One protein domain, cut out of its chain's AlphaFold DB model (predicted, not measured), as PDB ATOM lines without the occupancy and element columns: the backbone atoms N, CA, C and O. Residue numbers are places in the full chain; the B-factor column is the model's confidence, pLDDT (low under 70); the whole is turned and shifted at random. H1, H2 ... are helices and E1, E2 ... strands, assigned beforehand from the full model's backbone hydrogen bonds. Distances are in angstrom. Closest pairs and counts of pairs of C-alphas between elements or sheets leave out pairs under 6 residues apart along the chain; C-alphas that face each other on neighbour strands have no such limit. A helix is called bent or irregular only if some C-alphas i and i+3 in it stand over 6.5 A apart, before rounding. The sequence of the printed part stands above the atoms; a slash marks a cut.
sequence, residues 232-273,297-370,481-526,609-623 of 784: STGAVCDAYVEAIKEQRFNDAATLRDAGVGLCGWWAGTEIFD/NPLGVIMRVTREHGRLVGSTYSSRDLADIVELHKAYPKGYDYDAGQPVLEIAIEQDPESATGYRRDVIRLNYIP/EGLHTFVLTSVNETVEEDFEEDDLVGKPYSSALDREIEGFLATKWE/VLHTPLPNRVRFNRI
ATOM      1  N   SER A 232     264.956 219.759 281.976       91.12
ATOM      2  CA  SER A 232     266.361 220.192 281.834       91.12
ATOM      3  C   SER A 232     266.538 221.309 280.795       91.12
ATOM      4  O   SER A 232     266.962 222.409 281.153       91.12
ATOM      5  N   THR A 233     266.144 221.069 279.541       93.69
ATOM      6  CA  THR A 233     266.173 222.073 278.464       93.69
ATOM      7  C   THR A 233     265.384 223.324 278.836       93.69
ATOM      8  O   THR A 233     265.854 224.443 278.631       93.69
ATOM      9  N   GLY A 234     264.202 223.162 279.432       91.81
ATOM     10  CA  GLY A 234     263.387 224.285 279.859       91.81
ATOM     11  C   GLY A 234     264.006 225.116 280.975       91.81
ATOM     12  O   GLY A 234     263.953 226.337 280.896       91.81
ATOM     13  N   ALA A 235     264.683 224.502 281.947       92.38
ATOM     14  CA  ALA A 235     265.418 225.220 282.983       92.38
ATOM     15  C   ALA A 235     266.563 226.070 282.399       92.38
ATOM     16  O   ALA A 235     266.828 227.163 282.897       92.38
ATOM     17  N   VAL A 236     267.206 225.620 281.311       93.75
ATOM     18  CA  VAL A 236     268.183 226.427 280.548       93.75
ATOM     19  C   VAL A 236     267.488 227.605 279.843       93.75
ATOM     20  O   VAL A 236     267.992 228.730 279.882       93.75
ATOM     21  N   CYS A 237     266.303 227.390 279.261       93.50
ATOM     22  CA  CYS A 237     265.492 228.443 278.636       93.50
ATOM     23  C   CYS A 237     264.966 229.489 279.639       93.50
ATOM     24  O   CYS A 237     265.024 230.689 279.365       93.50
ATOM     25  N   ASP A 238     264.494 229.057 280.808       93.12
ATOM     26  CA  ASP A 238     264.013 229.937 281.877       93.12
ATOM     27  C   ASP A 238     265.179 230.731 282.485       93.12
ATOM     28  O   ASP A 238     265.089 231.952 282.627       93.12
ATOM     29  N   ALA A 239     266.330 230.087 282.722       93.19
ATOM     30  CA  ALA A 239     267.551 230.768 283.158       93.19
ATOM     31  C   ALA A 239     268.041 231.825 282.150       93.19
ATOM     32  O   ALA A 239     268.574 232.854 282.567       93.19
ATOM     33  N   TYR A 240     267.852 231.606 280.843       93.12
ATOM     34  CA  TYR A 240     268.177 232.584 279.796       93.12
ATOM     35  C   TYR A 240     267.250 233.804 279.852       93.12
ATOM     36  O   TYR A 240     267.714 234.943 279.769       93.12
ATOM     37  N   VAL A 241     265.948 233.577 280.042       91.81
ATOM     38  CA  VAL A 241     264.957 234.652 280.180       91.81
ATOM     39  C   VAL A 241     265.193 235.463 281.459       91.81
ATOM     40  O   VAL A 241     265.171 236.694 281.396       91.81
ATOM     41  N   GLU A 242     265.509 234.825 282.591       93.75
ATOM     42  CA  GLU A 242     265.921 235.541 283.808       93.75
ATOM     43  C   GLU A 242     267.253 236.279 283.631       93.75
ATOM     44  O   GLU A 242     267.359 237.441 284.015       93.75
ATOM     45  N   ALA A 243     268.251 235.688 282.964       92.94
ATOM     46  CA  ALA A 243     269.516 236.371 282.690       92.94
ATOM     47  C   ALA A 243     269.338 237.636 281.825       92.94
ATOM     48  O   ALA A 243     270.065 238.610 282.014       92.94
ATOM     49  N   ILE A 244     268.348 237.668 280.923       89.56
ATOM     50  CA  ILE A 244     267.969 238.888 280.191       89.56
ATOM     51  C   ILE A 244     267.280 239.903 281.114       89.56
ATOM     52  O   ILE A 244     267.667 241.072 281.107       89.56
ATOM     53  N   LYS A 245     266.291 239.481 281.918       93.38
ATOM     54  CA  LYS A 245     265.573 240.360 282.866       93.38
ATOM     55  C   LYS A 245     266.526 241.025 283.867       93.38
ATOM     56  O   LYS A 245     266.431 242.226 284.107       93.38
ATOM     57  N   GLU A 246     267.466 240.253 284.407       95.75
ATOM     58  CA  GLU A 246     268.481 240.684 285.377       95.75
ATOM     59  C   GLU A 246     269.714 241.347 284.732       95.75
ATOM     60  O   GLU A 246     270.656 241.704 285.436       95.75
ATOM     61  N   GLN A 247     269.732 241.520 283.403       95.31
ATOM     62  CA  GLN A 247     270.835 242.135 282.645       95.31
ATOM     63  C   GLN A 247     272.189 241.401 282.782       95.31
ATOM     64  O   GLN A 247     273.255 241.959 282.508       95.31
ATOM     65  N   ARG A 248     272.163 240.110 283.141       95.31
ATOM     66  CA  ARG A 248     273.318 239.197 283.164       95.31
ATOM     67  C   ARG A 248     273.664 238.739 281.743       95.31
ATOM     68  O   ARG A 248     273.594 237.561 281.405       95.31
ATOM     69  N   PHE A 249     274.034 239.691 280.883       90.44
ATOM     70  CA  PHE A 249     274.189 239.465 279.440       90.44
ATOM     71  C   PHE A 249     275.267 238.439 279.060       90.44
ATOM     72  O   PHE A 249     275.146 237.819 278.006       90.44
ATOM     73  N   ASN A 250     276.280 238.219 279.906       90.50
ATOM     74  CA  ASN A 250     277.270 237.157 279.703       90.50
ATOM     75  C   ASN A 250     276.628 235.774 279.869       90.50
ATOM     76  O   ASN A 250     276.709 234.951 278.968       90.50
ATOM     77  N   ASP A 251     275.916 235.552 280.974       90.56
ATOM     78  CA  ASP A 251     275.200 234.304 281.247       90.56
ATOM     79  C   ASP A 251     274.118 234.066 280.183       90.56
ATOM     80  O   ASP A 251     273.984 232.963 279.657       90.56
ATOM     81  N   ALA A 252     273.397 235.124 279.791       87.12
ATOM     82  CA  ALA A 252     272.445 235.070 278.687       87.12
ATOM     83  C   ALA A 252     273.127 234.720 277.351       87.12
ATOM     84  O   ALA A 252     272.549 233.988 276.553       87.12
ATOM     85  N   ALA A 253     274.350 235.197 277.091       86.25
ATOM     86  CA  ALA A 253     275.114 234.796 275.913       86.25
ATOM     87  C   ALA A 253     275.505 233.312 275.973       86.25
ATOM     88  O   ALA A 253     275.218 232.597 275.018       86.25
ATOM     89  N   THR A 254     276.033 232.831 277.101       88.94
ATOM     90  CA  THR A 254     276.374 231.414 277.302       88.94
ATOM     91  C   THR A 254     275.160 230.501 277.123       88.94
ATOM     92  O   THR A 254     275.246 229.509 276.416       88.94
ATOM     93  N   LEU A 255     274.000 230.845 277.690       90.38
ATOM     94  CA  LEU A 255     272.769 230.049 277.562       90.38
ATOM     95  C   LEU A 255     272.191 230.098 276.133       90.38
ATOM     96  O   LEU A 255     271.647 229.116 275.627       90.38
ATOM     97  N   ARG A 256     272.364 231.227 275.438       88.62
ATOM     98  CA  ARG A 256     272.047 231.379 274.011       88.62
ATOM     99  C   ARG A 256     272.951 230.486 273.152       88.62
ATOM    100  O   ARG A 256     272.431 229.846 272.241       88.62
ATOM    101  N   ASP A 257     274.236 230.375 273.492       85.25
ATOM    102  CA  ASP A 257     275.234 229.504 272.843       85.25
ATOM    103  C   ASP A 257     275.190 228.032 273.316       85.25
ATOM    104  O   ASP A 257     275.690 227.131 272.641       85.25
ATOM    105  N   ALA A 258     274.490 227.743 274.416       88.81
ATOM    106  CA  ALA A 258     274.121 226.386 274.820       88.81
ATOM    107  C   ALA A 258     273.022 225.789 273.919       88.81
ATOM    108  O   ALA A 258     272.897 224.572 273.832       88.81
ATOM    109  N   GLY A 259     272.255 226.623 273.208       87.12
ATOM    110  CA  GLY A 259     271.247 226.194 272.230       87.12
ATOM    111  C   GLY A 259     269.911 226.933 272.329       87.12
ATOM    112  O   GLY A 259     269.146 226.918 271.368       87.12
ATOM    113  N   VAL A 260     269.642 227.668 273.417       90.38
ATOM    114  CA  VAL A 260     268.416 228.493 273.548       90.38
ATOM    115  C   VAL A 260     268.337 229.559 272.441       90.38
ATOM    116  O   VAL A 260     267.256 229.961 272.011       90.38
ATOM    117  N   GLY A 261     269.491 229.955 271.891       87.44
ATOM    118  CA  GLY A 261     269.616 230.810 270.713       87.44
ATOM    119  C   GLY A 261     269.106 230.216 269.398       87.44
ATOM    120  O   GLY A 261     269.177 230.908 268.380       87.44
ATOM    121  N   LEU A 262     268.576 228.988 269.389       89.81
ATOM    122  CA  LEU A 262     267.874 228.399 268.246       89.81
ATOM    123  C   LEU A 262     266.382 228.766 268.197       89.81
ATOM    124  O   LEU A 262     265.834 228.861 267.101       89.81
ATOM    125  N   CYS A 263     265.734 229.065 269.329       92.19
ATOM    126  CA  CYS A 263     264.296 229.368 269.374       92.19
ATOM    127  C   CYS A 263     263.896 230.536 268.448       92.19
ATOM    128  O   CYS A 263     264.596 231.550 268.355       92.19
ATOM    129  N   GLY A 264     262.767 230.414 267.751       90.94
ATOM    130  CA  GLY A 264     262.256 231.401 266.794       90.94
ATOM    131  C   GLY A 264     262.130 230.865 265.365       90.94
ATOM    132  O   GLY A 264     262.157 229.660 265.137       90.94
ATOM    133  N   TRP A 265     261.973 231.777 264.405       92.62
ATOM    134  CA  TRP A 265     261.695 231.455 263.003       92.62
ATOM    135  C   TRP A 265     262.940 231.464 262.109       92.62
ATOM    136  O   TRP A 265     263.861 232.264 262.297       92.62
ATOM    137  N   TRP A 266     262.925 230.594 261.101       93.19
ATOM    138  CA  TRP A 266     264.038 230.289 260.210       93.19
ATOM    139  C   TRP A 266     263.563 230.115 258.766       93.19
ATOM    140  O   TRP A 266     262.527 229.499 258.517       93.19
ATOM    141  N   ALA A 267     264.347 230.633 257.824       91.19
ATOM    142  CA  ALA A 267     264.203 230.427 256.390       91.19
ATOM    143  C   ALA A 267     265.311 229.477 255.919       91.19
ATOM    144  O   ALA A 267     266.494 229.824 255.951       91.19
ATOM    145  N   GLY A 268     264.921 228.266 255.546       88.31
ATOM    146  CA  GLY A 268     265.766 227.225 254.985       88.31
ATOM    147  C   GLY A 268     265.846 227.322 253.470       88.31
ATOM    148  O   GLY A 268     264.837 227.558 252.812       88.31
ATOM    149  N   THR A 269     267.033 227.086 252.925       86.12
ATOM    150  CA  THR A 269     267.259 226.872 251.492       86.12
ATOM    151  C   THR A 269     268.031 225.570 251.326       86.12
ATOM    152  O   THR A 269     269.052 225.370 251.988       86.12
ATOM    153  N   GLU A 270     267.540 224.676 250.475       83.06
ATOM    154  CA  GLU A 270     268.250 223.464 250.066       83.06
ATOM    155  C   GLU A 270     269.641 223.800 249.508       83.06
ATOM    156  O   GLU A 270     269.829 224.806 248.818       83.06
ATOM    157  N   ILE A 271     270.632 222.967 249.826       79.69
ATOM    158  CA  ILE A 271     271.989 223.099 249.300       79.69
ATOM    159  C   ILE A 271     272.458 221.773 248.713       79.69
ATOM    160  O   ILE A 271     272.324 220.721 249.330       79.69
ATOM    161  N   PHE A 272     273.019 221.850 247.511       73.31
ATOM    162  CA  PHE A 272     273.589 220.715 246.798       73.31
ATOM    163  C   PHE A 272     275.100 220.702 247.007       73.31
ATOM    164  O   PHE A 272     275.748 221.750 246.909       73.31
ATOM    165  N   ASP A 273     275.654 219.526 247.274       61.50
ATOM    166  CA  ASP A 273     277.093 219.351 247.401       61.50
ATOM    167  C   ASP A 273     277.716 219.308 246.000       61.50
ATOM    168  O   ASP A 273     277.420 218.438 245.183       61.50
ATOM    169  N   ASN A 297     267.090 223.788 241.255       69.31
ATOM    170  CA  ASN A 297     266.193 224.774 241.832       69.31
ATOM    171  C   ASN A 297     266.031 224.440 243.322       69.31
ATOM    172  O   ASN A 297     265.271 223.525 243.634       69.31
ATOM    173  N   PRO A 298     266.742 225.120 244.241       75.38
ATOM    174  CA  PRO A 298     266.707 224.755 245.649       75.38
ATOM    175  C   PRO A 298     265.315 224.987 246.241       75.38
ATOM    176  O   PRO A 298     264.748 226.079 246.110       75.38
ATOM    177  N   LEU A 299     264.797 223.976 246.933       76.19
ATOM    178  CA  LEU A 299     263.571 224.090 247.713       76.19
ATOM    179  C   LEU A 299     263.786 224.995 248.933       76.19
ATOM    180  O   LEU A 299     264.787 224.900 249.650       76.19
ATOM    181  N   GLY A 300     262.827 225.883 249.174       84.88
ATOM    182  CA  GLY A 300     262.791 226.770 250.328       84.88
ATOM    183  C   GLY A 300     261.783 226.299 251.370       84.88
ATOM    184  O   GLY A 300     260.665 225.911 251.040       84.88
ATOM    185  N   VAL A 301     262.175 226.326 252.644       87.50
ATOM    186  CA  VAL A 301     261.406 225.732 253.748       87.50
ATOM    187  C   VAL A 301     261.383 226.683 254.937       87.50
ATOM    188  O   VAL A 301     262.427 227.175 255.352       87.50
ATOM    189  N   ILE A 302     260.220 226.924 255.540       91.12
ATOM    190  CA  ILE A 302     260.116 227.758 256.746       91.12
ATOM    191  C   ILE A 302     260.006 226.857 257.976       91.12
ATOM    192  O   ILE A 302     259.214 225.919 257.994       91.12
ATOM    193  N   MET A 303     260.803 227.142 259.009       91.69
ATOM    194  CA  MET A 303     260.835 226.374 260.258       91.69
ATOM    195  C   MET A 303     260.681 227.282 261.482       91.69
ATOM    196  O   MET A 303     261.285 228.355 261.556       91.69
ATOM    197  N   ARG A 304     259.913 226.825 262.471       92.88
ATOM    198  CA  ARG A 304     259.807 227.408 263.814       92.88
ATOM    199  C   ARG A 304     260.477 226.466 264.806       92.88
ATOM    200  O   ARG A 304     260.099 225.304 264.884       92.88
ATOM    201  N   VAL A 305     261.440 226.957 265.578       92.38
ATOM    202  CA  VAL A 305     261.997 226.231 266.727       92.38
ATOM    203  C   VAL A 305     261.322 226.747 267.992       92.38
ATOM    204  O   VAL A 305     261.456 227.925 268.323       92.38
ATOM    205  N   THR A 306     260.595 225.877 268.687       91.62
ATOM    206  CA  THR A 306     259.845 226.167 269.923       91.62
ATOM    207  C   THR A 306     260.348 225.319 271.086       91.62
ATOM    208  O   THR A 306     260.883 224.236 270.869       91.62
ATOM    209  N   ARG A 307     260.167 225.785 272.326       91.81
ATOM    210  CA  ARG A 307     260.350 224.943 273.517       91.81
ATOM    211  C   ARG A 307     259.160 223.997 273.674       91.81
ATOM    212  O   ARG A 307     258.015 224.434 273.629       91.81
ATOM    213  N   GLU A 308     259.453 222.739 273.963       89.00
ATOM    214  CA  GLU A 308     258.527 221.782 274.564       89.00
ATOM    215  C   GLU A 308     259.111 221.295 275.903       89.00
ATOM    216  O   GLU A 308     260.166 221.754 276.346       89.00
ATOM    217  N   HIS A 309     258.431 220.379 276.589       88.00
ATOM    218  CA  HIS A 309     258.960 219.808 277.824       88.00
ATOM    219  C   HIS A 309     260.175 218.909 277.538       88.00
ATOM    220  O   HIS A 309     260.084 217.960 276.761       88.00
ATOM    221  N   GLY A 310     261.317 219.208 278.163       90.31
ATOM    222  CA  GLY A 310     262.561 218.450 278.037       90.31
ATOM    223  C   GLY A 310     263.382 218.741 276.778       90.31
ATOM    224  O   GLY A 310     264.550 218.358 276.729       90.31
ATOM    225  N   ARG A 311     262.841 219.461 275.784       92.62
ATOM    226  CA  ARG A 311     263.471 219.663 274.464       92.62
ATOM    227  C   ARG A 311     263.072 220.979 273.786       92.62
ATOM    228  O   ARG A 311     262.051 221.579 274.103       92.62
ATOM    229  N   LEU A 312     263.837 221.386 272.781       93.50
ATOM    230  CA  LEU A 312     263.373 222.252 271.701       93.50
ATOM    231  C   LEU A 312     262.896 221.375 270.536       93.50
ATOM    232  O   LEU A 312     263.497 220.334 270.266       93.50
ATOM    233  N   VAL A 313     261.859 221.811 269.825       91.12
ATOM    234  CA  VAL A 313     261.349 221.161 268.610       91.12
ATOM    235  C   VAL A 313     261.356 222.152 267.456       91.12
ATOM    236  O   VAL A 313     260.779 223.235 267.555       91.12
ATOM    237  N   GLY A 314     262.032 221.778 266.371       91.00
ATOM    238  CA  GLY A 314     261.994 222.453 265.081       91.00
ATOM    239  C   GLY A 314     260.907 221.849 264.200       91.00
ATOM    240  O   GLY A 314     261.030 220.703 263.763       91.00
ATOM    241  N   SER A 315     259.867 222.635 263.932       89.88
ATOM    242  CA  SER A 315     258.732 222.259 263.089       89.88
ATOM    243  C   SER A 315     258.701 223.064 261.794       89.88
ATOM    244  O   SER A 315     258.815 224.290 261.822       89.88
ATOM    245  N   THR A 316     258.543 222.389 260.659       88.75
ATOM    246  CA  THR A 316     258.455 222.995 259.324       88.75
ATOM    247  C   THR A 316     257.018 223.257 258.899       88.75
ATOM    248  O   THR A 316     256.123 222.477 259.216       88.75
ATOM    249  N   TYR A 317     256.822 224.331 258.138       87.31
ATOM    250  CA  TYR A 317     255.534 224.776 257.612       87.31
ATOM    251  C   TYR A 317     255.621 224.875 256.091       87.31
ATOM    252  O   TYR A 317     256.574 225.451 255.555       87.31
ATOM    253  N   SER A 318     254.613 224.350 255.404       84.44
ATOM    254  CA  SER A 318     254.377 224.646 253.996       84.44
ATOM    255  C   SER A 318     253.874 226.084 253.831       84.44
ATOM    256  O   SER A 318     253.342 226.703 254.760       84.44
ATOM    257  N   SER A 319     253.953 226.615 252.611       85.38
ATOM    258  CA  SER A 319     253.281 227.872 252.269       85.38
ATOM    259  C   SER A 319     251.768 227.818 252.519       85.38
ATOM    260  O   SER A 319     251.156 228.850 252.777       85.38
ATOM    261  N   ARG A 320     251.144 226.633 252.454       82.88
ATOM    262  CA  ARG A 320     249.700 226.465 252.666       82.88
ATOM    263  C   ARG A 320     249.328 226.604 254.139       82.88
ATOM    264  O   ARG A 320     248.409 227.356 254.446       82.88
ATOM    265  N   ASP A 321     250.114 226.012 255.037       84.50
ATOM    266  CA  ASP A 321     249.958 226.186 256.488       84.50
ATOM    267  C   ASP A 321     250.059 227.669 256.880       84.50
ATOM    268  O   ASP A 321     249.286 228.174 257.693       84.50
ATOM    269  N   LEU A 322     250.990 228.396 256.254       85.88
ATOM    270  CA  LEU A 322     251.196 229.829 256.477       85.88
ATOM    271  C   LEU A 322     250.074 230.696 255.875       85.88
ATOM    272  O   LEU A 322     249.758 231.747 256.435       85.88
ATOM    273  N   ALA A 323     249.431 230.258 254.787       84.25
ATOM    274  CA  ALA A 323     248.237 230.908 254.241       84.25
ATOM    275  C   ALA A 323     247.024 230.720 255.164       84.25
ATOM    276  O   ALA A 323     246.340 231.694 255.487       84.25
ATOM    277  N   ASP A 324     246.814 229.501 255.664       81.69
ATOM    278  CA  ASP A 324     245.746 229.197 256.616       81.69
ATOM    279  C   ASP A 324     245.959 229.943 257.947       81.69
ATOM    280  O   ASP A 324     245.004 230.487 258.501       81.69
ATOM    281  N   ILE A 325     247.205 230.096 258.419       78.50
ATOM    282  CA  ILE A 325     247.550 230.962 259.565       78.50
ATOM    283  C   ILE A 325     247.159 232.427 259.306       78.50
ATOM    284  O   ILE A 325     246.589 233.073 260.189       78.50
ATOM    285  N   VAL A 326     247.408 232.968 258.107       79.81
ATOM    286  CA  VAL A 326     247.022 234.347 257.750       79.81
ATOM    287  C   VAL A 326     245.500 234.532 257.747       79.81
ATOM    288  O   VAL A 326     245.008 235.513 258.312       79.81
ATOM    289  N   GLU A 327     244.733 233.593 257.189       79.69
ATOM    290  CA  GLU A 327     243.265 233.668 257.211       79.69
ATOM    291  C   GLU A 327     242.679 233.418 258.611       79.69
ATOM    292  O   GLU A 327     241.739 234.105 259.021       79.69
ATOM    293  N   LEU A 328     243.271 232.525 259.410       75.81
ATOM    294  CA  LEU A 328     242.888 232.319 260.810       75.81
ATOM    295  C   LEU A 328     243.185 233.551 261.676       75.81
ATOM    296  O   LEU A 328     242.358 233.900 262.519       75.81
ATOM    297  N   HIS A 329     244.288 234.269 261.443       75.00
ATOM    298  CA  HIS A 329     244.559 235.551 262.100       75.00
ATOM    299  C   HIS A 329     243.526 236.630 261.727       75.00
ATOM    300  O   HIS A 329     243.080 237.373 262.606       75.00
ATOM    301  N   LYS A 330     243.085 236.693 260.460       75.50
ATOM    302  CA  LYS A 330     242.009 237.601 260.008       75.50
ATOM    303  C   LYS A 330     240.653 237.240 260.630       75.50
ATOM    304  O   LYS A 330     239.939 238.125 261.104       75.50
ATOM    305  N   ALA A 331     240.302 235.952 260.664       76.81
ATOM    306  CA  ALA A 331     239.043 235.450 261.220       76.81
ATOM    307  C   ALA A 331     238.990 235.520 262.759       76.81
ATOM    308  O   ALA A 331     237.930 235.768 263.343       76.81
ATOM    309  N   TYR A 332     240.138 235.353 263.423       74.75
ATOM    310  CA  TYR A 332     240.272 235.348 264.879       74.75
ATOM    311  C   TYR A 332     241.384 236.299 265.378       74.75
ATOM    312  O   TYR A 332     242.356 235.841 265.983       74.75
ATOM    313  N   PRO A 333     241.216 237.642 265.290       67.69
ATOM    314  CA  PRO A 333     242.224 238.632 265.723       67.69
ATOM    315  C   PRO A 333     242.499 238.698 267.241       67.69
ATOM    316  O   PRO A 333     243.025 239.686 267.749       67.69
ATOM    317  N   LYS A 334     242.072 237.685 268.001       62.19
ATOM    318  CA  LYS A 334     242.320 237.504 269.442       62.19
ATOM    319  C   LYS A 334     243.121 236.225 269.721       62.19
ATOM    320  O   LYS A 334     243.078 235.724 270.841       62.19
ATOM    321  N   GLY A 335     243.801 235.713 268.695       55.09
ATOM    322  CA  GLY A 335     244.490 234.432 268.693       55.09
ATOM    323  C   GLY A 335     243.578 233.278 268.272       55.09
ATOM    324  O   GLY A 335     242.418 233.183 268.692       55.09
ATOM    325  N   TYR A 336     244.144 232.386 267.467       59.78
ATOM    326  CA  TYR A 336     243.684 231.020 267.261       59.78
ATOM    327  C   TYR A 336     244.921 230.125 267.380       59.78
ATOM    328  O   TYR A 336     245.967 230.441 266.822       59.78
ATOM    329  N   ASP A 337     244.797 229.035 268.128       57.31
ATOM    330  CA  ASP A 337     245.879 228.093 268.412       57.31
ATOM    331  C   ASP A 337     245.921 227.027 267.303       57.31
ATOM    332  O   ASP A 337     245.298 225.968 267.410       57.31
ATOM    333  N   TYR A 338     246.534 227.380 266.166       63.12
ATOM    334  CA  TYR A 338     246.719 226.488 265.019       63.12
ATOM    335  C   TYR A 338     248.197 226.189 264.846       63.12
ATOM    336  O   TYR A 338     248.975 227.067 264.473       63.12
ATOM    337  N   ASP A 339     248.558 224.933 265.084       67.44
ATOM    338  CA  ASP A 339     249.887 224.433 264.786       67.44
ATOM    339  C   ASP A 339     249.805 223.274 263.794       67.44
ATOM    340  O   ASP A 339     249.543 222.127 264.158       67.44
ATOM    341  N   ALA A 340     249.994 223.613 262.521       71.12
ATOM    342  CA  ALA A 340     250.242 222.663 261.440       71.12
ATOM    343  C   ALA A 340     251.745 222.382 261.246       71.12
ATOM    344  O   ALA A 340     252.135 221.714 260.293       71.12
ATOM    345  N   GLY A 341     252.606 222.884 262.142       80.25
ATOM    346  CA  GLY A 341     254.044 222.682 262.058       80.25
ATOM    347  C   GLY A 341     254.410 221.211 262.196       80.25
ATOM    348  O   GLY A 341     254.222 220.611 263.254       80.25
ATOM    349  N   GLN A 342     254.996 220.643 261.147       82.94
ATOM    350  CA  GLN A 342     255.473 219.268 261.158       82.94
ATOM    351  C   GLN A 342     256.841 219.184 261.852       82.94
ATOM    352  O   GLN A 342     257.795 219.769 261.339       82.94
ATOM    353  N   PRO A 343     256.997 218.447 262.968       84.88
ATOM    354  CA  PRO A 343     258.283 218.328 263.648       84.88
ATOM    355  C   PRO A 343     259.291 217.541 262.796       84.88
ATOM    356  O   PRO A 343     259.043 216.393 262.419       84.88
ATOM    357  N   VAL A 344     260.448 218.155 262.532       83.56
ATOM    358  CA  VAL A 344     261.579 217.571 261.779       83.56
ATOM    359  C   VAL A 344     262.875 217.506 262.593       83.56
ATOM    360  O   VAL A 344     263.839 216.874 262.160       83.56
ATOM    361  N   LEU A 345     262.922 218.149 263.761       85.94
ATOM    362  CA  LEU A 345     264.116 218.296 264.593       85.94
ATOM    363  C   LEU A 345     263.729 218.329 266.080       85.94
ATOM    364  O   LEU A 345     262.846 219.090 266.460       85.94
ATOM    365  N   GLU A 346     264.415 217.563 266.924       89.75
ATOM    366  CA  GLU A 346     264.318 217.605 268.389       89.75
ATOM    367  C   GLU A 346     265.721 217.841 268.985       89.75
ATOM    368  O   GLU A 346     266.699 217.242 268.529       89.75
ATOM    369  N   ILE A 347     265.841 218.718 269.989       90.75
ATOM    370  CA  ILE A 347     267.111 219.066 270.656       90.75
ATOM    371  C   ILE A 347     266.906 219.074 272.171       90.75
ATOM    372  O   ILE A 347     266.127 219.882 272.668       90.75
ATOM    373  N   ALA A 348     267.634 218.255 272.921       92.38
ATOM    374  CA  ALA A 348     267.689 218.350 274.380       92.38
ATOM    375  C   ALA A 348     268.991 219.035 274.807       92.38
ATOM    376  O   ALA A 348     270.051 218.688 274.293       92.38
ATOM    377  N   ILE A 349     268.924 219.988 275.737       93.06
ATOM    378  CA  ILE A 349     270.074 220.737 276.263       93.06
ATOM    379  C   ILE A 349     270.253 220.378 277.739       93.06
ATOM    380  O   ILE A 349     269.348 220.569 278.549       93.06
ATOM    381  N   GLU A 350     271.441 219.905 278.104       90.19
ATOM    382  CA  GLU A 350     271.803 219.570 279.482       90.19
ATOM    383  C   GLU A 350     273.045 220.339 279.928       90.19
ATOM    384  O   GLU A 350     273.918 220.660 279.124       90.19
ATOM    385  N   GLN A 351     273.141 220.616 281.232       89.62
ATOM    386  CA  GLN A 351     274.395 221.066 281.833       89.62
ATOM    387  C   GLN A 351     275.386 219.901 281.842       89.62
ATOM    388  O   GLN A 351     275.075 218.821 282.345       89.62
ATOM    389  N   ASP A 352     276.579 220.139 281.312       88.38
ATOM    390  CA  ASP A 352     277.659 219.163 281.250       88.38
ATOM    391  C   ASP A 352     278.973 219.850 281.662       88.38
ATOM    392  O   ASP A 352     279.546 220.600 280.869       88.38
ATOM    393  N   PRO A 353     279.460 219.642 282.900       85.12
ATOM    394  CA  PRO A 353     280.673 220.289 283.392       85.12
ATOM    395  C   PRO A 353     281.963 219.713 282.783       85.12
ATOM    396  O   PRO A 353     283.037 220.246 283.064       85.12
ATOM    397  N   GLU A 354     281.884 218.638 281.990       83.00
ATOM    398  CA  GLU A 354     283.011 218.108 281.213       83.00
ATOM    399  C   GLU A 354     283.047 218.694 279.786       83.00
ATOM    400  O   GLU A 354     284.094 218.668 279.136       83.00
ATOM    401  N   SER A 355     281.945 219.300 279.320       81.38
ATOM    402  CA  SER A 355     281.881 220.046 278.058       81.38
ATOM    403  C   SER A 355     282.622 221.385 278.133       81.38
ATOM    404  O   SER A 355     282.527 222.126 279.113       81.38
ATOM    405  N   ALA A 356     283.296 221.756 277.038       75.12
ATOM    406  CA  ALA A 356     284.010 223.028 276.910       75.12
ATOM    407  C   ALA A 356     283.097 224.268 277.023       75.12
ATOM    408  O   ALA A 356     283.573 225.342 277.393       75.12
ATOM    409  N   THR A 357     281.799 224.126 276.734       75.56
ATOM    410  CA  THR A 357     280.794 225.197 276.870       75.56
ATOM    411  C   THR A 357     280.058 225.168 278.215       75.56
ATOM    412  O   THR A 357     279.300 226.090 278.514       75.56
ATOM    413  N   GLY A 358     280.254 224.123 279.030       86.88
ATOM    414  CA  GLY A 358     279.438 223.824 280.212       86.88
ATOM    415  C   GLY A 358     278.084 223.166 279.903       86.88
ATOM    416  O   GLY A 358     277.306 222.912 280.826       86.88
ATOM    417  N   TYR A 359     277.789 222.892 278.627       90.06
ATOM    418  CA  TYR A 359     276.533 222.297 278.166       90.06
ATOM    419  C   TYR A 359     276.773 221.224 277.100       90.06
ATOM    420  O   TYR A 359     277.720 221.302 276.317       90.06
ATOM    421  N   ARG A 360     275.880 220.238 277.039       88.12
ATOM    422  CA  ARG A 360     275.801 219.228 275.974       88.12
ATOM    423  C   ARG A 360     274.434 219.318 275.306       88.12
ATOM    424  O   ARG A 360     273.441 219.604 275.981       88.12
ATOM    425  N   ARG A 361     274.373 219.034 274.004       88.75
ATOM    426  CA  ARG A 361     273.116 218.903 273.263       88.75
ATOM    427  C   ARG A 361     272.985 217.471 272.749       88.75
ATOM    428  O   ARG A 361     273.925 216.927 272.181       88.75
ATOM    429  N   ASP A 362     271.822 216.862 272.935       86.69
ATOM    430  CA  ASP A 362     271.421 215.686 272.164       86.69
ATOM    431  C   ASP A 362     270.523 216.169 271.024       86.69
ATOM    432  O   ASP A 362     269.521 216.835 271.285       86.69
ATOM    433  N   VAL A 363     270.855 215.843 269.773       84.06
ATOM    434  CA  VAL A 363     270.115 216.316 268.590       84.06
ATOM    435  C   VAL A 363     269.585 215.142 267.768       84.06
ATOM    436  O   VAL A 363     270.325 214.210 267.460       84.06
ATOM    437  N   ILE A 364     268.311 215.195 267.375       79.94
ATOM    438  CA  ILE A 364     267.652 214.194 266.526       79.94
ATOM    439  C   ILE A 364     266.930 214.895 265.374       79.94
ATOM    440  O   ILE A 364     265.985 215.645 265.600       79.94
ATOM    441  N   ARG A 365     267.303 214.593 264.125       78.12
ATOM    442  CA  ARG A 365     266.447 214.866 262.959       78.12
ATOM    443  C   ARG A 365     265.429 213.736 262.800       78.12
ATOM    444  O   ARG A 365     265.768 212.557 262.894       78.12
ATOM    445  N   LEU A 366     264.180 214.100 262.540       75.94
ATOM    446  CA  LEU A 366     263.073 213.176 262.331       75.94
ATOM    447  C   LEU A 366     262.885 212.935 260.830       75.94
ATOM    448  O   LEU A 366     262.462 213.825 260.094       75.94
ATOM    449  N   ASN A 367     263.166 211.714 260.371       59.44
ATOM    450  CA  ASN A 367     262.899 211.313 258.989       59.44
ATOM    451  C   ASN A 367     261.388 211.106 258.776       59.44
ATOM    452  O   ASN A 367     260.859 209.998 258.924       59.44
ATOM    453  N   TYR A 368     260.688 212.189 258.434       53.44
ATOM    454  CA  TYR A 368     259.323 212.125 257.926       53.44
ATOM    455  C   TYR A 368     259.332 211.767 256.436       53.44
ATOM    456  O   TYR A 368     259.678 212.578 255.579       53.44
ATOM    457  N   ILE A 369     258.922 210.537 256.141       37.34
ATOM    458  CA  ILE A 369     258.388 210.172 254.830       37.34
ATOM    459  C   ILE A 369     256.873 210.396 254.934       37.34
ATOM    460  O   ILE A 369     256.277 209.819 255.855       37.34
ATOM    461  N   PRO A 370     256.229 211.183 254.048       31.88
ATOM    462  CA  PRO A 370     254.780 211.204 253.961       31.88
ATOM    463  C   PRO A 370     254.322 209.793 253.631       31.88
ATOM    464  O   PRO A 370     254.608 209.256 252.560       31.88
ATOM    465  N   GLU A 481     276.445 236.949 255.045       36.16
ATOM    466  CA  GLU A 481     277.130 235.713 255.412       36.16
ATOM    467  C   GLU A 481     277.703 235.844 256.838       36.16
ATOM    468  O   GLU A 481     278.319 236.855 257.176       36.16
ATOM    469  N   GLY A 482     277.517 234.813 257.672       38.28
ATOM    470  CA  GLY A 482     278.328 234.630 258.881       38.28
ATOM    471  C   GLY A 482     277.851 235.268 260.192       38.28
ATOM    472  O   GLY A 482     278.703 235.668 260.981       38.28
ATOM    473  N   LEU A 483     276.541 235.339 260.489       50.78
ATOM    474  CA  LEU A 483     276.119 235.636 261.877       50.78
ATOM    475  C   LEU A 483     274.939 234.851 262.462       50.78
ATOM    476  O   LEU A 483     274.928 234.667 263.676       50.78
ATOM    477  N   HIS A 484     273.959 234.384 261.674       65.12
ATOM    478  CA  HIS A 484     272.873 233.539 262.200       65.12
ATOM    479  C   HIS A 484     272.359 232.493 261.188       65.12
ATOM    480  O   HIS A 484     271.230 232.581 260.696       65.12
ATOM    481  N   THR A 485     273.198 231.487 260.926       75.50
ATOM    482  CA  THR A 485     272.963 230.412 259.951       75.50
ATOM    483  C   THR A 485     273.434 229.063 260.496       75.50
ATOM    484  O   THR A 485     274.583 228.984 260.918       75.50
ATOM    485  N   PHE A 486     272.614 228.011 260.422       77.94
ATOM    486  CA  PHE A 486     273.043 226.615 260.636       77.94
ATOM    487  C   PHE A 486     272.630 225.721 259.456       77.94
ATOM    488  O   PHE A 486     271.910 226.163 258.558       77.94
ATOM    489  N   VAL A 487     273.099 224.474 259.430       79.75
ATOM    490  CA  VAL A 487     272.738 223.472 258.412       79.75
ATOM    491  C   VAL A 487     272.014 222.301 259.081       79.75
ATOM    492  O   VAL A 487     272.276 221.983 260.238       79.75
ATOM    493  N   LEU A 488     271.056 221.706 258.369       77.94
ATOM    494  CA  LEU A 488     270.351 220.492 258.761       77.94
ATOM    495  C   LEU A 488     270.483 219.448 257.645       77.94
ATOM    496  O   LEU A 488     269.991 219.617 256.529       77.94
ATOM    497  N   THR A 489     271.186 218.378 257.983       69.56
ATOM    498  CA  THR A 489     271.725 217.308 257.132       69.56
ATOM    499  C   THR A 489     270.963 215.989 257.362       69.56
ATOM    500  O   THR A 489     270.208 215.882 258.331       69.56
ATOM    501  N   SER A 490     271.034 215.019 256.441       65.31
ATOM    502  CA  SER A 490     270.152 213.831 256.428       65.31
ATOM    503  C   SER A 490     270.695 212.675 257.272       65.31
ATOM    504  O   SER A 490     271.899 212.462 257.337       65.31
ATOM    505  N   VAL A 491     269.812 211.891 257.901       53.06
ATOM    506  CA  VAL A 491     270.195 210.861 258.900       53.06
ATOM    507  C   VAL A 491     270.454 209.474 258.290       53.06
ATOM    508  O   VAL A 491     270.575 208.490 259.015       53.06
ATOM    509  N   ASN A 492     270.464 209.359 256.961       46.16
ATOM    510  CA  ASN A 492     270.502 208.059 256.280       46.16
ATOM    511  C   ASN A 492     271.913 207.463 256.124       46.16
ATOM    512  O   ASN A 492     272.033 206.289 255.776       46.16
ATOM    513  N   GLU A 493     272.958 208.232 256.426       46.66
ATOM    514  CA  GLU A 493     274.355 207.811 256.329       46.66
ATOM    515  C   GLU A 493     275.058 207.879 257.691       46.66
ATOM    516  O   GLU A 493     274.920 208.820 258.471       46.66
ATOM    517  N   THR A 494     275.853 206.849 257.978       42.69
ATOM    518  CA  THR A 494     276.977 206.949 258.918       42.69
ATOM    519  C   THR A 494     278.055 207.801 258.264       42.69
ATOM    520  O   THR A 494     278.341 207.527 257.103       42.69
ATOM    521  N   VAL A 495     278.683 208.738 258.986       46.97
ATOM    522  CA  VAL A 495     279.814 209.537 258.462       46.97
ATOM    523  C   VAL A 495     280.831 208.603 257.796       46.97
ATOM    524  O   VAL A 495     281.362 207.709 258.463       46.97
ATOM    525  N   GLU A 496     281.007 208.762 256.484       44.56
ATOM    526  CA  GLU A 496     281.768 207.836 255.639       44.56
ATOM    527  C   GLU A 496     283.282 208.009 255.813       44.56
ATOM    528  O   GLU A 496     283.743 209.016 256.348       44.56
ATOM    529  N   GLU A 497     284.065 207.018 255.367       44.88
ATOM    530  CA  GLU A 497     285.533 207.000 255.521       44.88
ATOM    531  C   GLU A 497     286.247 208.126 254.739       44.88
ATOM    532  O   GLU A 497     287.413 208.397 255.007       44.88
ATOM    533  N   ASP A 498     285.541 208.810 253.829       43.91
ATOM    534  CA  ASP A 498     286.060 209.891 252.977       43.91
ATOM    535  C   ASP A 498     285.858 211.314 253.568       43.91
ATOM    536  O   ASP A 498     286.163 212.310 252.912       43.91
ATOM    537  N   PHE A 499     285.352 211.448 254.803       41.62
ATOM    538  CA  PHE A 499     285.278 212.747 255.500       41.62
ATOM    539  C   PHE A 499     286.674 213.245 255.926       41.62
ATOM    540  O   PHE A 499     287.475 212.474 256.442       41.62
ATOM    541  N   GLU A 500     286.944 214.556 255.823       49.84
ATOM    542  CA  GLU A 500     288.267 215.158 256.124       49.84
ATOM    543  C   GLU A 500     288.753 215.012 257.588       49.84
ATOM    544  O   GLU A 500     289.879 215.395 257.913       49.84
ATOM    545  N   GLU A 501     287.929 214.465 258.487       53.72
ATOM    546  CA  GLU A 501     288.244 214.260 259.902       53.72
ATOM    547  C   GLU A 501     287.930 212.820 260.338       53.72
ATOM    548  O   GLU A 501     286.796 212.505 260.716       53.72
ATOM    549  N   ASP A 502     288.974 211.977 260.372       51.75
ATOM    550  CA  ASP A 502     288.967 210.582 260.862       51.75
ATOM    551  C   ASP A 502     288.166 210.403 262.170       51.75
ATOM    552  O   ASP A 502     287.497 209.392 262.387       51.75
ATOM    553  N   ASP A 503     288.217 211.406 263.056       54.22
ATOM    554  CA  ASP A 503     287.566 211.405 264.366       54.22
ATOM    555  C   ASP A 503     286.026 211.368 264.306       54.22
ATOM    556  O   ASP A 503     285.408 211.083 265.335       54.22
ATOM    557  N   LEU A 504     285.372 211.661 263.174       47.62
ATOM    558  CA  LEU A 504     283.908 211.557 263.038       47.62
ATOM    559  C   LEU A 504     283.427 210.285 262.332       47.62
ATOM    560  O   LEU A 504     282.251 209.937 262.472       47.62
ATOM    561  N   VAL A 505     284.311 209.573 261.633       42.38
ATOM    562  CA  VAL A 505     283.973 208.388 260.834       42.38
ATOM    563  C   VAL A 505     283.268 207.334 261.700       42.38
ATOM    564  O   VAL A 505     283.738 206.945 262.771       42.38
ATOM    565  N   GLY A 506     282.089 206.889 261.259       46.28
ATOM    566  CA  GLY A 506     281.273 205.903 261.976       46.28
ATOM    567  C   GLY A 506     280.612 206.370 263.289       46.28
ATOM    568  O   GLY A 506     279.984 205.545 263.958       46.28
ATOM    569  N   LYS A 507     280.695 207.652 263.681       47.84
ATOM    570  CA  LYS A 507     279.923 208.184 264.825       47.84
ATOM    571  C   LYS A 507     278.437 208.399 264.475       47.84
ATOM    572  O   LYS A 507     278.095 208.569 263.303       47.84
ATOM    573  N   PRO A 508     277.528 208.437 265.476       51.97
ATOM    574  CA  PRO A 508     276.131 208.806 265.259       51.97
ATOM    575  C   PRO A 508     276.000 210.223 264.690       51.97
ATOM    576  O   PRO A 508     276.634 211.159 265.186       51.97
ATOM    577  N   TYR A 509     275.131 210.390 263.691       57.53
ATOM    578  CA  TYR A 509     274.985 211.646 262.947       57.53
ATOM    579  C   TYR A 509     274.526 212.837 263.814       57.53
ATOM    580  O   TYR A 509     274.817 213.990 263.507       57.53
ATOM    581  N   SER A 510     273.893 212.565 264.960       55.62
ATOM    582  CA  SER A 510     273.594 213.563 265.995       55.62
ATOM    583  C   SER A 510     274.824 214.369 266.432       55.62
ATOM    584  O   SER A 510     274.695 215.558 266.702       55.62
ATOM    585  N   SER A 511     276.015 213.760 266.445       58.09
ATOM    586  CA  SER A 511     277.274 214.441 266.788       58.09
ATOM    587  C   SER A 511     277.825 215.331 265.667       58.09
ATOM    588  O   SER A 511     278.449 216.349 265.952       58.09
ATOM    589  N   ALA A 512     277.557 215.001 264.399       56.62
ATOM    590  CA  ALA A 512     277.877 215.875 263.272       56.62
ATOM    591  C   ALA A 512     276.939 217.095 263.249       56.62
ATOM    592  O   ALA A 512     277.396 218.226 263.103       56.62
ATOM    593  N   LEU A 513     275.642 216.868 263.483       60.59
ATOM    594  CA  LEU A 513     274.623 217.916 263.511       60.59
ATOM    595  C   LEU A 513     274.748 218.844 264.734       60.59
ATOM    596  O   LEU A 513     274.608 220.057 264.586       60.59
ATOM    597  N   ASP A 514     275.083 218.318 265.921       66.75
ATOM    598  CA  ASP A 514     275.443 219.159 267.074       66.75
ATOM    599  C   ASP A 514     276.675 220.022 266.770       66.75
ATOM    600  O   ASP A 514     276.711 221.186 267.151       66.75
ATOM    601  N   ARG A 515     277.644 219.522 265.989       65.25
ATOM    602  CA  ARG A 515     278.810 220.313 265.569       65.25
ATOM    603  C   ARG A 515     278.484 221.380 264.514       65.25
ATOM    604  O   ARG A 515     279.018 222.485 264.605       65.25
ATOM    605  N   GLU A 516     277.594 221.107 263.551       66.25
ATOM    606  CA  GLU A 516     277.073 222.143 262.630       66.25
ATOM    607  C   GLU A 516     276.332 223.251 263.417       66.25
ATOM    608  O   GLU A 516     276.479 224.439 263.116       66.25
ATOM    609  N   ILE A 517     275.602 222.884 264.480       67.06
ATOM    610  CA  ILE A 517     274.938 223.814 265.410       67.06
ATOM    611  C   ILE A 517     275.947 224.549 266.313       67.06
ATOM    612  O   ILE A 517     275.807 225.750 266.542       67.06
ATOM    613  N   GLU A 518     276.986 223.880 266.810       67.50
ATOM    614  CA  GLU A 518     278.006 224.489 267.662       67.50
ATOM    615  C   GLU A 518     278.843 225.516 266.894       67.50
ATOM    616  O   GLU A 518     279.068 226.608 267.408       67.50
ATOM    617  N   GLY A 519     279.214 225.243 265.638       59.31
ATOM    618  CA  GLY A 519     279.881 226.227 264.774       59.31
ATOM    619  C   GLY A 519     279.033 227.485 264.534       59.31
ATOM    620  O   GLY A 519     279.545 228.609 264.571       59.31
ATOM    621  N   PHE A 520     277.717 227.316 264.371       62.59
ATOM    622  CA  PHE A 520     276.741 228.411 264.297       62.59
ATOM    623  C   PHE A 520     276.679 229.256 265.586       62.59
ATOM    624  O   PHE A 520     276.504 230.474 265.518       62.59
ATOM    625  N   LEU A 521     276.833 228.639 266.760       60.97
ATOM    626  CA  LEU A 521     276.801 229.342 268.048       60.97
ATOM    627  C   LEU A 521     278.167 229.985 268.375       60.97
ATOM    628  O   LEU A 521     278.224 231.134 268.815       60.97
ATOM    629  N   ALA A 522     279.277 229.311 268.064       55.44
ATOM    630  CA  ALA A 522     280.641 229.771 268.327       55.44
ATOM    631  C   ALA A 522     281.084 230.962 267.454       55.44
ATOM    632  O   ALA A 522     281.774 231.863 267.942       55.44
ATOM    633  N   THR A 523     280.650 231.027 266.187       53.94
ATOM    634  CA  THR A 523     280.984 232.131 265.252       53.94
ATOM    635  C   THR A 523     280.548 233.518 265.747       53.94
ATOM    636  O   THR A 523     281.056 234.542 265.284       53.94
ATOM    637  N   LYS A 524     279.678 233.581 266.762       49.78
ATOM    638  CA  LYS A 524     279.262 234.820 267.427       49.78
ATOM    639  C   LYS A 524     280.369 235.510 268.240       49.78
ATOM    640  O   LYS A 524     280.288 236.722 268.443       49.78
ATOM    641  N   TRP A 525     281.396 234.787 268.698       37.34
ATOM    642  CA  TRP A 525     282.443 235.358 269.557       37.34
ATOM    643  C   TRP A 525     283.447 236.227 268.779       37.34
ATOM    644  O   TRP A 525     283.731 237.362 269.171       37.34
ATOM    645  N   GLU A 526     283.948 235.741 267.641       31.98
ATOM    646  CA  GLU A 526     285.013 236.423 266.887       31.98
ATOM    647  C   GLU A 526     284.547 237.752 266.273       31.98
ATOM    648  O   GLU A 526     285.256 238.761 266.352       31.98
ATOM    649  N   VAL A 609     251.313 217.583 248.456       43.16
ATOM    650  CA  VAL A 609     252.064 218.849 248.596       43.16
ATOM    651  C   VAL A 609     252.059 219.382 250.037       43.16
ATOM    652  O   VAL A 609     252.854 220.256 250.370       43.16
ATOM    653  N   LEU A 610     251.209 218.845 250.924       50.03
ATOM    654  CA  LEU A 610     251.082 219.342 252.304       50.03
ATOM    655  C   LEU A 610     252.405 219.247 253.081       50.03
ATOM    656  O   LEU A 610     252.816 220.217 253.713       50.03
ATOM    657  N   HIS A 611     253.100 218.108 252.986       55.06
ATOM    658  CA  HIS A 611     254.400 217.897 253.627       55.06
ATOM    659  C   HIS A 611     255.338 217.040 252.759       55.06
ATOM    660  O   HIS A 611     255.471 215.829 252.954       55.06
ATOM    661  N   THR A 612     256.027 217.683 251.816       55.97
ATOM    662  CA  THR A 612     257.235 217.128 251.184       55.97
ATOM    663  C   THR A 612     258.284 216.823 252.267       55.97
ATOM    664  O   THR A 612     258.447 217.643 253.174       55.97
ATOM    665  N   PRO A 613     259.030 215.698 252.204       63.84
ATOM    666  CA  PRO A 613     260.174 215.477 253.085       63.84
ATOM    667  C   PRO A 613     261.129 216.672 253.074       63.84
ATOM    668  O   PRO A 613     261.437 217.206 252.005       63.84
ATOM    669  N   LEU A 614     261.648 217.059 254.243       72.81
ATOM    670  CA  LEU A 614     262.724 218.048 254.313       72.81
ATOM    671  C   LEU A 614     263.896 217.569 253.427       72.81
ATOM    672  O   LEU A 614     264.334 216.426 253.621       72.81
ATOM    673  N   PRO A 615     264.433 218.401 252.511       74.88
ATOM    674  CA  PRO A 615     265.549 218.018 251.650       74.88
ATOM    675  C   PRO A 615     266.748 217.471 252.425       74.88
ATOM    676  O   PRO A 615     266.925 217.756 253.616       74.88
ATOM    677  N   ASN A 616     267.591 216.677 251.760       74.44
ATOM    678  CA  ASN A 616     268.708 216.003 252.427       74.44
ATOM    679  C   ASN A 616     269.613 216.997 253.169       74.44
ATOM    680  O   ASN A 616     269.942 216.758 254.332       74.44
ATOM    681  N   ARG A 617     269.930 218.141 252.552       78.38
ATOM    682  CA  ARG A 617     270.767 219.181 253.152       78.38
ATOM    683  C   ARG A 617     270.133 220.564 252.984       78.38
ATOM    684  O   ARG A 617     269.899 221.016 251.869       78.38
ATOM    685  N   VAL A 618     269.845 221.240 254.098       81.25
ATOM    686  CA  VAL A 618     269.173 222.554 254.123       81.25
ATOM    687  C   VAL A 618     269.946 223.535 254.999       81.25
ATOM    688  O   VAL A 618     270.243 223.241 256.154       81.25
ATOM    689  N   ARG A 619     270.243 224.725 254.474       85.12
ATOM    690  CA  ARG A 619     270.849 225.840 255.212       85.12
ATOM    691  C   ARG A 619     269.754 226.748 255.769       85.12
ATOM    692  O   ARG A 619     269.072 227.414 254.996       85.12
ATOM    693  N   PHE A 620     269.613 226.813 257.089       87.94
ATOM    694  CA  PHE A 620     268.634 227.650 257.783       87.94
ATOM    695  C   PHE A 620     269.238 228.981 258.237       87.94
ATOM    696  O   PHE A 620     270.122 229.020 259.091       87.94
ATOM    697  N   ASN A 621     268.709 230.084 257.707       87.75
ATOM    698  CA  ASN A 621     269.014 231.458 258.103       87.75
ATOM    699  C   ASN A 621     267.925 231.997 259.041       87.75
ATOM    700  O   ASN A 621     266.733 231.809 258.788       87.75
ATOM    701  N   ARG A 622     268.297 232.698 260.117       89.44
ATOM    702  CA  ARG A 622     267.315 233.235 261.075       89.44
ATOM    703  C   ARG A 622     266.450 234.332 260.451       89.44
ATOM    704  O   ARG A 622     266.970 235.335 259.966       89.44
ATOM    705  N   ILE A 623     265.130 234.210 260.584       89.62
ATOM    706  CA  ILE A 623     264.195 235.312 260.335       89.62
ATOM    707  C   ILE A 623     264.253 236.256 261.557       89.62
ATOM    708  O   ILE A 623     264.018 235.805 262.683       89.62
TER     709      ILE A 623
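AT A GLANCE: This is residues 232 to 273, 297 to 370, 481 to 526 and 609 to 623 of the 784 residues of the protein "Hypothetical protein" of Ostreococcus mediterraneus (UniProt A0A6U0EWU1). Seven antiparallel strands make one sheet that curls round like a barrel with a gap, and H4 runs beside the gap, next to both edge strands, E5 and E6. The helical hairpin H1 and H2 packs at one end of this curled sheet, while H3 reaches out to one side, where residues 330 to 335 stick out. The printed part has 177 residues with four named helices and seven named strands, in the order H1 H2 E1 E2 E3 H3 E4 E5 E6 H4 E7. The sheet's order is E5 - E4 - E3 - E2 - E1 - E7 - E6, and the class is mixed, helices and strands. The whole is compact, with a radius of gyration of the C-alphas of 17.3 A and spans of 52 by 46 by 30 A.

IN THESE COORDINATES: Begin with the sheet at its longest strand, E4, residues 342 to 351: find C-alpha 342 at (255.473, 219.268, 261.158), from where it runs 28.1 A to C-alpha 351 at (274.395, 221.066, 281.833). On one side of it look for E5, residues 359 to 365, and on the other side for E3, residues 311 to 317. Then come E2, residues 300 to 308 and 25.1 A long, E1, residues 264 to 270, E7, residues 618 to 622, and E6, residues 485 to 488. Turn next to the helices: H1, residues 232 to 245, begins at C-alpha 232 at (266.361, 220.192, 281.834) and is 20.2 A long. H2 holds residues 249 to 258, and H3 holds residues 319 to 331, 18.4 A long. H4, the longest helix, takes residues 509 to 526 over 27.0 A, with a kink of 27 degrees near residue 520; it is neither bent nor irregular, but only just, with C-alphas 523 and 526 6.1 A apart.

HOW THE PARTS SIT: Start inside the sheet, which is strongly twisted, and compare N 306 with O 313, 2.9 A apart in the hairpin E2 and E3. Between E3 and E4 look at N 312 and O 347, 2.7 A, and in the hairpin E4 and E5 at N 348 and O 362, 2.9 A. On the way to the other edge, N 266 and O 303 of E1 and E2 are 2.8 A apart, N 267 and O 621 of E1 and E7 2.8 A, and N 488 and O 618 of E6 and E7 2.8 A. The edge strands E5 and E6 are apart, only just, their closest C-alphas 8.0 A from each other. H4 is on the sheet but, with a height of 3.7 A, only just at the sheet's level; its closest C-alphas are Ser 510 to Val 363 of E5, 5.1 A, and Phe 520 to Phe 486 of E6, 5.5 A. H4 touches H2 with its residues 518 to 522 alone, and the closest C-alphas of the two are those of Asp 257 and Leu 521, 5.0 A apart. H1 and H2, a hairpin, touch at a shallow tilt of 25 degrees, opposite ways, with the C-alphas of Tyr 240 and Ala 252 closest at 5.1 A. Both are on the same face of the sheet: H1 has a height over the sheet of 6.1 A and is over none of the strands, while H2 stands up from the sheet. H3 touches no helix and is not on the sheet, only just, with 4 pairs of C-alphas within 10 A. In H1, H2 and H3 every O i to N i+4 pair is within hydrogen-bond range; in H4 it is 11 of 14.

THE WHOLE: The two C-alphas farthest apart are those of Ala 331 and Asp 502, at 55.8 A. The printed part has three cuts: from C-alpha 273 to 297 it is 13.4 A, from 370 to 481 33.2 A, and from 526 to 609 41.6 A. Of the links that are printed whole, E6 to H4 is long, with 20 residues. The mean pLDDT of the printed part is 75.3; 60 residues are under 70, among them residues 489 to 526.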